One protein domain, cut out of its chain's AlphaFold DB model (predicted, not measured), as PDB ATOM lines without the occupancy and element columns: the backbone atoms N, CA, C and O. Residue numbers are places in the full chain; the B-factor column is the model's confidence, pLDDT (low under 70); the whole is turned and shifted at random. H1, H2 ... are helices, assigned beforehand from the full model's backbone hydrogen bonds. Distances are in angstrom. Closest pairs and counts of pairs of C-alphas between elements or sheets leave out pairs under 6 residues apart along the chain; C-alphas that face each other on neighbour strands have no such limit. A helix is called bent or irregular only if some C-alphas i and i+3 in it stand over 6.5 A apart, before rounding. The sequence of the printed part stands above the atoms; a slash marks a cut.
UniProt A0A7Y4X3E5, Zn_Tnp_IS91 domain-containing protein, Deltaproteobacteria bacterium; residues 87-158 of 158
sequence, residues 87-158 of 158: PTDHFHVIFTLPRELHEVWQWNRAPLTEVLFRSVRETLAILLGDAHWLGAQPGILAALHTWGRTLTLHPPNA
ATOM      1  N   PRO A  87      12.457  23.006  50.863       91.44
ATOM      2  CA  PRO A  87      13.775  23.298  51.425       91.44
ATOM      3  C   PRO A  87      14.289  22.113  52.264       91.44
ATOM      4  O   PRO A  87      14.382  22.189  53.485       91.44
ATOM      5  N   THR A  88      14.571  20.993  51.601       90.31
ATOM      6  CA  THR A  88      15.037  19.730  52.189       90.31
ATOM      7  C   THR A  88      16.105  19.080  51.303       90.31
ATOM      8  O   THR A  88      16.395  19.568  50.205       90.31
ATOM      9  N   ASP A  89      16.695  17.978  51.759       89.56
ATOM     10  CA  ASP A  89      17.666  17.216  50.980       89.56
ATOM     11  C   ASP A  89      17.020  16.580  49.743       89.56
ATOM     12  O   ASP A  89      15.923  16.019  49.790       89.56
ATOM     13  N   HIS A  90      17.728  16.656  48.618       91.06
ATOM     14  CA  HIS A  90      17.302  16.075  47.349       91.06
ATOM     15  C   HIS A  90      18.266  14.964  46.941       91.06
ATOM     16  O   HIS A  90      19.482  15.150  46.932       91.06
ATOM     17  N   PHE A  91      17.715  13.824  46.529       91.44
ATOM     18  CA  PHE A  91      18.486  12.662  46.100       91.44
ATOM     19  C   PHE A  91      18.233  12.364  44.623       91.44
ATOM     20  O   PHE A  91      17.097  12.403  44.152       91.44
ATOM     21  N   HIS A  92      19.296  12.035  43.890       92.88
ATOM     22  CA  HIS A  92      19.206  11.619  42.494       92.88
ATOM     23  C   HIS A  92      19.411  10.108  42.390       92.88
ATOM     24  O   HIS A  92      20.497   9.600  42.659       92.88
ATOM     25  N   VAL A  93      18.358   9.400  41.983       93.06
ATOM     26  CA  VAL A  93      18.361   7.942  41.816       93.06
ATOM     27  C   VAL A  93      18.243   7.603  40.335       93.06
ATOM     28  O   VAL A  93      17.404   8.161  39.626       93.06
ATOM     29  N   ILE A  94      19.074   6.671  39.867       93.19
ATOM     30  CA  ILE A  94      19.108   6.244  38.467       93.19
ATOM     31  C   ILE A  94      18.551   4.828  38.361       93.19
ATOM     32  O   ILE A  94      19.121   3.883  38.901       93.19
ATOM     33  N   PHE A  95      17.471   4.678  37.598       92.81
ATOM     34  CA  PHE A  95      16.933   3.382  37.199       92.81
ATOM     35  C   PHE A  95      17.366   3.074  35.769       92.81
ATOM     36  O   PHE A  95      17.148   3.874  34.858       92.81
ATOM     37  N   THR A  96      17.976   1.907  35.568       89.06
ATOM     38  CA  THR A  96      18.435   1.463  34.247       89.06
ATOM     39  C   THR A  96      17.532   0.352  33.738       89.06
ATOM     40  O   THR A  96      17.341  -0.651  34.420       89.06
ATOM     41  N   LEU A  97      16.990   0.521  32.530       88.31
ATOM     42  CA  LEU A  97      16.193  -0.516  31.881       88.31
ATOM     43  C   LEU A  97      17.098  -1.708  31.493       88.31
ATOM     44  O   LEU A  97      18.076  -1.485  30.766       88.31
ATOM     45  N   PRO A  98      16.773  -2.948  31.912       89.12
ATOM     46  CA  PRO A  98      17.503  -4.152  31.514       89.12
ATOM     47  C   PRO A  98      17.651  -4.285  29.995       89.12
ATOM     48  O   PRO A  98      16.783  -3.836  29.239       89.12
ATOM     49  N   ARG A  99      18.761  -4.880  29.541       85.62
ATOM     50  CA  ARG A  99      19.131  -4.928  28.114       85.62
ATOM     51  C   ARG A  99      18.142  -5.700  27.262       85.62
ATOM     52  O   ARG A  99      17.811  -5.296  26.152       85.62
ATOM     53  N   GLU A 100      17.624  -6.761  27.835       90.50
ATOM     54  CA  GLU A 100      16.682  -7.699  27.251       90.50
ATOM     55  C   GLU A 100      15.380  -7.000  26.821       90.50
ATOM     56  O   GLU A 100      14.677  -7.474  25.933       90.50
ATOM     57  N   LEU A 101      15.070  -5.834  27.401       90.00
ATOM     58  CA  LEU A 101      13.864  -5.064  27.102       90.00
ATOM     59  C   LEU A 101      14.063  -3.991  26.021       90.00
ATOM     60  O   LEU A 101      13.092  -3.335  25.638       90.00
ATOM     61  N   HIS A 102      15.280  -3.764  25.511       85.88
ATOM     62  CA  HIS A 102      15.545  -2.637  24.597       85.88
ATOM     63  C   HIS A 102      14.899  -2.810  23.237       85.88
ATOM     64  O   HIS A 102      14.376  -1.844  22.682       85.88
ATOM     65  N   GLU A 103      14.908  -4.023  22.694       86.69
ATOM     66  CA  GLU A 103      14.256  -4.302  21.418       86.69
ATOM     67  C   GLU A 103      12.742  -4.087  21.532       86.69
ATOM     68  O   GLU A 103      12.155  -3.325  20.760       86.69
ATOM     69  N   VAL A 104      12.122  -4.642  22.577       89.44
ATOM     70  CA  VAL A 104      10.692  -4.454  22.857       89.44
ATOM     71  C   VAL A 104      10.365  -2.970  23.049       89.44
ATOM     72  O   VAL A 104       9.382  -2.472  22.492       89.44
ATOM     73  N   TRP A 105      11.214  -2.229  23.768       87.19
ATOM     74  CA  TRP A 105      11.081  -0.784  23.976       87.19
ATOM     75  C   TRP A 105      11.100   0.010  22.678       87.19
ATOM     76  O   TRP A 105      10.318   0.947  22.508       87.19
ATOM     77  N   GLN A 106      11.978  -0.337  21.738       82.31
ATOM     78  CA  GLN A 106      12.094   0.393  20.477       82.31
ATOM     79  C   GLN A 106      10.781   0.406  19.692       82.31
ATOM     80  O   GLN A 106      10.445   1.446  19.105       82.31
ATOM     81  N   TRP A 107      10.037  -0.696  19.748       84.38
ATOM     82  CA  TRP A 107       8.746  -0.858  19.089       84.38
ATOM     83  C   TRP A 107       7.568  -0.373  19.945       84.38
ATOM     84  O   TRP A 107       6.596   0.141  19.399       84.38
ATOM     85  N   ASN A 108       7.693  -0.405  21.275       88.94
ATOM     86  CA  ASN A 108       6.607  -0.131  22.223       88.94
ATOM     87  C   ASN A 108       6.908   1.047  23.167       88.94
ATOM     88  O   ASN A 108       6.555   1.028  24.344       88.94
ATOM     89  N   ARG A 109       7.564   2.099  22.654       87.19
ATOM     90  CA  ARG A 109       8.090   3.209  23.474       87.19
ATOM     91  C   ARG A 109       7.064   3.821  24.423       87.19
ATOM     92  O   ARG A 109       7.392   4.034  25.579       87.19
ATOM     93  N   ALA A 110       5.868   4.158  23.939       90.62
ATOM     94  CA  ALA A 110       4.859   4.836  24.755       90.62
ATOM     95  C   ALA A 110       4.382   3.973  25.939       90.62
ATOM     96  O   ALA A 110       4.591   4.405  27.073       90.62
ATOM     97  N   PRO A 111       3.836   2.758  25.722       93.94
ATOM     98  CA  PRO A 111       3.388   1.921  26.832       93.94
ATOM     99  C   PRO A 111       4.542   1.497  27.747       93.94
ATOM    100  O   PRO A 111       4.384   1.525  28.962       93.94
ATOM    101  N   LEU A 112       5.731   1.186  27.213       92.38
ATOM    102  CA  LEU A 112       6.858   0.830  28.079       92.38
ATOM    103  C   LEU A 112       7.417   2.019  28.867       92.38
ATOM    104  O   LEU A 112       7.845   1.831  30.002       92.38
ATOM    105  N   THR A 113       7.357   3.242  28.329       92.38
ATOM    106  CA  THR A 113       7.691   4.452  29.101       92.38
ATOM    107  C   THR A 113       6.743   4.630  30.272       92.38
ATOM    108  O   THR A 113       7.192   4.910  31.380       92.38
ATOM    109  N   GLU A 114       5.445   4.436  30.049       94.88
ATOM    110  CA  GLU A 114       4.451   4.525  31.112       94.88
ATOM    111  C   GLU A 114       4.684   3.472  32.201       94.88
ATOM    112  O   GLU A 114       4.721   3.816  33.383       94.88
ATOM    113  N   VAL A 115       4.903   2.213  31.806       95.06
ATOM    114  CA  VAL A 115       5.200   1.120  32.743       95.06
ATOM    115  C   VAL A 115       6.473   1.416  33.532       95.06
ATOM    116  O   VAL A 115       6.451   1.315  34.752       95.06
ATOM    117  N   LEU A 116       7.550   1.860  32.878       94.69
ATOM    118  CA  LEU A 116       8.804   2.194  33.554       94.69
ATOM    119  C   LEU A 116       8.609   3.278  34.619       94.69
ATOM    120  O   LEU A 116       9.014   3.088  35.762       94.69
ATOM    121  N   PHE A 117       7.976   4.405  34.273       95.81
ATOM    122  CA  PHE A 117       7.747   5.480  35.242       95.81
ATOM    123  C   PHE A 117       6.839   5.043  36.390       95.81
ATOM    124  O   PHE A 117       7.066   5.441  37.533       95.81
ATOM    125  N   ARG A 118       5.833   4.212  36.102       96.94
ATOM    126  CA  ARG A 118       4.964   3.634  37.126       96.94
ATOM    127  C   ARG A 118       5.759   2.755  38.087       96.94
ATOM    128  O   ARG A 118       5.698   3.004  39.287       96.94
ATOM    129  N   SER A 119       6.546   1.814  37.564       96.69
ATOM    130  CA  SER A 119       7.386   0.924  38.369       96.69
ATOM    131  C   SER A 119       8.368   1.709  39.235       96.69
ATOM    132  O   SER A 119       8.436   1.472  40.433       96.69
ATOM    133  N   VAL A 120       9.057   2.706  38.669       96.69
ATOM    134  CA  VAL A 120       9.979   3.577  39.420       96.69
ATOM    135  C   VAL A 120       9.264   4.298  40.563       96.69
ATOM    136  O   VAL A 120       9.738   4.281  41.699       96.69
ATOM    137  N   ARG A 121       8.111   4.917  40.284       96.88
ATOM    138  CA  ARG A 121       7.321   5.629  41.295       96.88
ATOM    139  C   ARG A 121       6.875   4.695  42.416       96.88
ATOM    140  O   ARG A 121       6.993   5.060  43.577       96.88
ATOM    141  N   GLU A 122       6.348   3.524  42.072       97.31
ATOM    142  CA  GLU A 122       5.849   2.545  43.044       97.31
ATOM    143  C   GLU A 122       6.979   1.990  43.910       97.31
ATOM    144  O   GLU A 122       6.842   1.963  45.129       97.31
ATOM    145  N   THR A 123       8.124   1.644  43.314       97.25
ATOM    146  CA  THR A 123       9.310   1.210  44.064       97.25
ATOM    147  C   THR A 123       9.756   2.267  45.074       97.25
ATOM    148  O   THR A 123       9.982   1.939  46.237       97.25
ATOM    149  N   LEU A 124       9.848   3.536  44.661       96.88
ATOM    150  CA  LEU A 124      10.244   4.625  45.557       96.88
ATOM    151  C   LEU A 124       9.194   4.899  46.640       96.88
ATOM    152  O   LEU A 124       9.562   5.129  47.786       96.88
ATOM    153  N   ALA A 125       7.905   4.858  46.301       96.25
ATOM    154  CA  ALA A 125       6.830   5.074  47.265       96.25
ATOM    155  C   ALA A 125       6.795   3.984  48.345       96.25
ATOM    156  O   ALA A 125       6.627   4.307  49.517       96.25
ATOM    157  N   ILE A 126       6.994   2.716  47.966       97.12
ATOM    158  CA  ILE A 126       7.060   1.594  48.914       97.12
ATOM    159  C   ILE A 126       8.278   1.746  49.829       97.12
ATOM    160  O   ILE A 126       8.131   1.713  51.045       97.12
ATOM    161  N   LEU A 127       9.469   1.947  49.254       96.75
ATOM    162  CA  LEU A 127      10.710   2.026  50.024       96.75
ATOM    163  C   LEU A 127      10.714   3.213  50.994       96.75
ATOM    164  O   LEU A 127      11.091   3.069  52.150       96.75
ATOM    165  N   LEU A 128      10.314   4.395  50.521       96.00
ATOM    166  CA  LEU A 128      10.392   5.629  51.305       96.00
ATOM    167  C   LEU A 128       9.194   5.810  52.249       96.00
ATOM    168  O   LEU A 128       9.294   6.559  53.216       96.00
ATOM    169  N   GLY A 129       8.088   5.098  52.017       96.25
ATOM    170  CA  GLY A 129       6.958   5.049  52.946       96.25
ATOM    171  C   GLY A 129       7.208   4.185  54.188       96.25
ATOM    172  O   GLY A 129       6.505   4.342  55.182       96.25
ATOM    173  N   ASP A 130       8.202   3.296  54.160       97.12
ATOM    174  CA  ASP A 130       8.586   2.468  55.306       97.12
ATOM    175  C   ASP A 130       9.305   3.310  56.376       97.12
ATOM    176  O   ASP A 130      10.267   4.027  56.081       97.12
ATOM    177  N   ALA A 131       8.841   3.207  57.625       96.38
ATOM    178  CA  ALA A 131       9.371   3.923  58.785       96.38
ATOM    179  C   ALA A 131      10.813   3.534  59.151       96.38
ATOM    180  O   ALA A 131      11.483   4.294  59.845       96.38
ATOM    181  N   HIS A 132      11.301   2.378  58.690       96.81
ATOM    182  CA  HIS A 132      12.711   2.015  58.814       96.81
ATOM    183  C   HIS A 132      13.624   2.937  57.990       96.81
ATOM    184  O   HIS A 132      14.773   3.155  58.370       96.81
ATOM    185  N   TRP A 133      13.113   3.477  56.877       93.25
ATOM    186  CA  TRP A 133      13.844   4.366  55.979       93.25
ATOM    187  C   TRP A 133      13.427   5.825  56.192       93.25
ATOM    188  O   TRP A 133      13.918   6.475  57.109       93.25
ATOM    189  N   LEU A 134      12.543   6.360  55.341       93.44
ATOM    190  CA  LEU A 134      12.079   7.748  55.434       93.44
ATOM    191  C   LEU A 134      10.751   7.868  56.200       93.44
ATOM    192  O   LEU A 134      10.531   8.870  56.875       93.44
ATOM    193  N   GLY A 135       9.864   6.874  56.103       96.12
ATOM    194  CA  GLY A 135       8.545   6.890  56.741       96.12
ATOM    195  C   GLY A 135       7.598   7.979  56.230       96.12
ATOM    196  O   GLY A 135       6.687   8.377  56.955       96.12
ATOM    197  N   ALA A 136       7.807   8.502  55.018       93.69
ATOM    198  CA  ALA A 136       7.029   9.616  54.480       93.69
ATOM    199  C   ALA A 136       6.758   9.469  52.980       93.69
ATOM    200  O   ALA A 136       7.454   8.760  52.257       93.69
ATOM    201  N   GLN A 137       5.751  10.192  52.490       93.31
ATOM    202  CA  GLN A 137       5.466  10.243  51.061       93.31
ATOM    203  C   GLN A 137       6.525  11.098  50.337       93.31
ATOM    204  O   GLN A 137       6.622  12.297  50.612       93.31
ATOM    205  N   PRO A 138       7.285  10.538  49.378       91.94
ATOM    206  CA  PRO A 138       8.290  11.300  48.652       91.94
ATOM    207  C   PRO A 138       7.667  12.201  47.577       91.94
ATOM    208  O   PRO A 138       6.741  11.807  46.862       91.94
ATOM    209  N   GLY A 139       8.242  13.391  47.394       91.44
ATOM    210  CA  GLY A 139       8.103  14.152  46.153       91.44
ATOM    211  C   GLY A 139       9.027  13.565  45.083       91.44
ATOM    212  O   GLY A 139      10.204  13.334  45.349       91.44
ATOM    213  N   ILE A 140       8.512  13.300  43.878       92.75
ATOM    214  CA  ILE A 140       9.285  12.658  42.803       92.75
ATOM    215  C   ILE A 140       9.250  13.522  41.543       92.75
ATOM    216  O   ILE A 140       8.194  13.718  40.940       92.75
ATOM    217  N   LEU A 141      10.430  13.961  41.100       92.06
ATOM    218  CA  LEU A 141      10.662  14.478  39.754       92.06
ATOM    219  C   LEU A 141      11.428  13.424  38.956       92.06
ATOM    220  O   LEU A 141      12.555  13.074  39.299       92.06
ATOM    221  N   ALA A 142      10.813  12.909  37.894       92.06
ATOM    222  CA  ALA A 142      11.384  11.831  37.099       92.06
ATOM    223  C   ALA A 142      11.611  12.281  35.649       92.06
ATOM    224  O   ALA A 142      10.729  12.861  35.012       92.06
ATOM    225  N   ALA A 143      12.794  11.978  35.117       89.94
ATOM    226  CA  ALA A 143      13.173  12.255  33.738       89.94
ATOM    227  C   ALA A 143      13.687  10.977  33.069       89.94
ATOM    228  O   ALA A 143      14.383  10.172  33.681       89.94
ATOM    229  N   LEU A 144      13.347  10.799  31.792       89.31
ATOM    230  CA  LEU A 144      13.797   9.659  31.001       89.31
ATOM    231  C   LEU A 144      14.913  10.085  30.049       89.31
ATOM    232  O   LEU A 144      14.692  10.857  29.111       89.31
ATOM    233  N   HIS A 145      16.087   9.489  30.231       84.06
ATOM    234  CA  HIS A 145      17.195   9.586  29.289       84.06
ATOM    235  C   HIS A 145      17.190   8.360  28.365       84.06
ATOM    236  O   HIS A 145      17.328   7.232  28.818       84.06
ATOM    237  N   THR A 146      17.017   8.584  27.059       75.12
ATOM    238  CA  THR A 146      17.033   7.519  26.020       75.12
ATOM    239  C   THR A 146      18.317   7.505  25.188       75.12
ATOM    240  O   THR A 146      18.461   6.709  24.261       75.12
ATOM    241  N   TRP A 147      19.246   8.401  25.519       63.75
ATOM    242  CA  TRP A 147      20.542   8.569  24.874       63.75
ATOM    243  C   TRP A 147      21.575   8.782  25.970       63.75
ATOM    244  O   TRP A 147      21.323   9.513  26.929       63.75
ATOM    245  N   GLY A 148      22.720   8.133  25.832       60.47
ATOM    246  CA  GLY A 148      23.853   8.326  26.727       60.47
ATOM    247  C   GLY A 148      24.810   9.349  26.148       60.47
ATOM    248  O   GLY A 148      24.571   9.931  25.088       60.47
ATOM    249  N   ARG A 149      25.920   9.568  26.852       51.00
ATOM    250  CA  ARG A 149      26.901  10.616  26.521       51.00
ATOM    251  C   ARG A 149      27.506  10.473  25.120       51.00
ATOM    252  O   ARG A 149      27.909  11.474  24.544       51.00
ATOM    253  N   THR A 150      27.536   9.263  24.570       57.28
ATOM    254  CA  THR A 150      28.058   8.936  23.233       57.28
ATOM    255  C   THR A 150      27.025   9.073  22.113       57.28
ATOM    256  O   THR A 150      27.331   8.734  20.976       57.28
ATOM    257  N   LEU A 151      25.803   9.547  22.403       56.91
ATOM    258  CA  LEU A 151      24.684   9.645  21.446       56.91
ATOM    259  C   LEU A 151      24.285   8.310  20.791       56.91
ATOM    260  O   LEU A 151      23.499   8.284  19.846       56.91
ATOM    261  N   THR A 152      24.768   7.192  21.324       57.53
ATOM    262  CA  THR A 152      24.228   5.864  21.053       57.53
ATOM    263  C   THR A 152      22.849   5.753  21.694       57.53
ATOM    264  O   THR A 152      22.555   6.445  22.679       57.53
ATOM    265  N   LEU A 153      21.975   4.903  21.137       53.59
ATOM    266  CA  LEU A 153      20.751   4.527  21.847       53.59
ATOM    267  C   LEU A 153      21.188   4.078  23.240       53.59
ATOM    268  O   LEU A 153      22.162   3.334  23.330       53.59
ATOM    269  N   HIS A 154      20.569   4.599  24.301       50.59
ATOM    270  CA  HIS A 154      20.873   4.110  25.634       50.59
ATOM    271  C   HIS A 154      19.690   3.394  26.280       50.59
ATOM    272  O   HIS A 154      18.601   3.971  26.366       50.59
ATOM    273  N   PRO A 155      19.953   2.176  26.781       48.94
ATOM    274  CA  PRO A 155      21.251   1.490  26.691       48.94
ATOM    275  C   PRO A 155      21.515   0.936  25.261       48.94
ATOM    276  O   PRO A 155      20.586   0.858  24.455       48.94
ATOM    277  N   PRO A 156      22.793   0.724  24.891       42.00
ATOM    278  CA  PRO A 156      23.198   0.459  23.510       42.00
ATOM    279  C   PRO A 156      22.662  -0.874  23.003       42.00
ATOM    280  O   PRO A 156      22.811  -1.898  23.669       42.00
ATOM    281  N   ASN A 157      22.102  -0.846  21.791       43.12
ATOM    282  CA  ASN A 157      22.041  -2.033  20.949       43.12
ATOM    283  C   ASN A 157      23.492  -2.357  20.566       43.12
ATOM    284  O   ASN A 157      24.175  -1.482  20.025       43.12
ATOM    285  N   ALA A 158      23.959  -3.557  20.907       46.00
ATOM    286  CA  ALA A 158      25.112  -4.147  20.235       46.00
ATOM    287  C   ALA A 158      24.678  -4.617  18.842       46.00
ATOM    288  O   ALA A 158      23.524  -5.096  18.739       46.00
TER     289      ALA A 158
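What this domain is: This is residues 87 to 158 of the 158 residues of the protein "Zn_Tnp_IS91 domain-containing protein" of Deltaproteobacteria bacterium (UniProt A0A7Y4X3E5). One long helix, H2, runs along most of the length of a loose, elongated domain, and the short helix H1 makes a corner with it at its first end. Two drawn-out stretches with no named element, residues 87 to 98 before H1 and much of residues 130 to 158 after H2, run back along the length of H2, against its direction. The printed part has 72 residues, with two named helices in the order H1, H2 and no named strand; the class is all helix, though under half of the residues, 30 of 72, are in named elements. The whole is loose, with a radius of gyration of the C-alphas of 14.7 A, and spans 42 by 24 by 18 A.

Where its parts are: The printed part begins at Pro 87, C-alpha at (13.775, 23.298, 51.425). H1, residues 99 to 107, starts at C-alpha 99 (19.131, -4.928, 28.114) and is 14.3 A long. It is irregular: C-alphas 100 and 103 are 7.2 A apart. H2, residues 109 to 129, is 29.6 A long and ends at C-alpha 129 (6.958, 5.049, 52.946).

How they stand to each other: H1 and H2 are joined by a tight link of 1 residue. They are close but not clearly touching; their closest C-alphas, those of Trp 105 and Leu 112, are 6.1 A apart. Their lines stand at a steep tilt of 47 degrees, opposite ways. In H2 every O i to N i+4 pair is within hydrogen-bond range; in H1 it is 2 of 5, beside 5 of 6 O i to N i+3 pairs.

The domain as a whole: The C-alphas farthest apart, those of Pro 87 and Ala 158, the chain's last residue, are 43.1 A apart. The printed part has no cut. Its mean pLDDT is 85.4, and residues 147 to 158 are under 70.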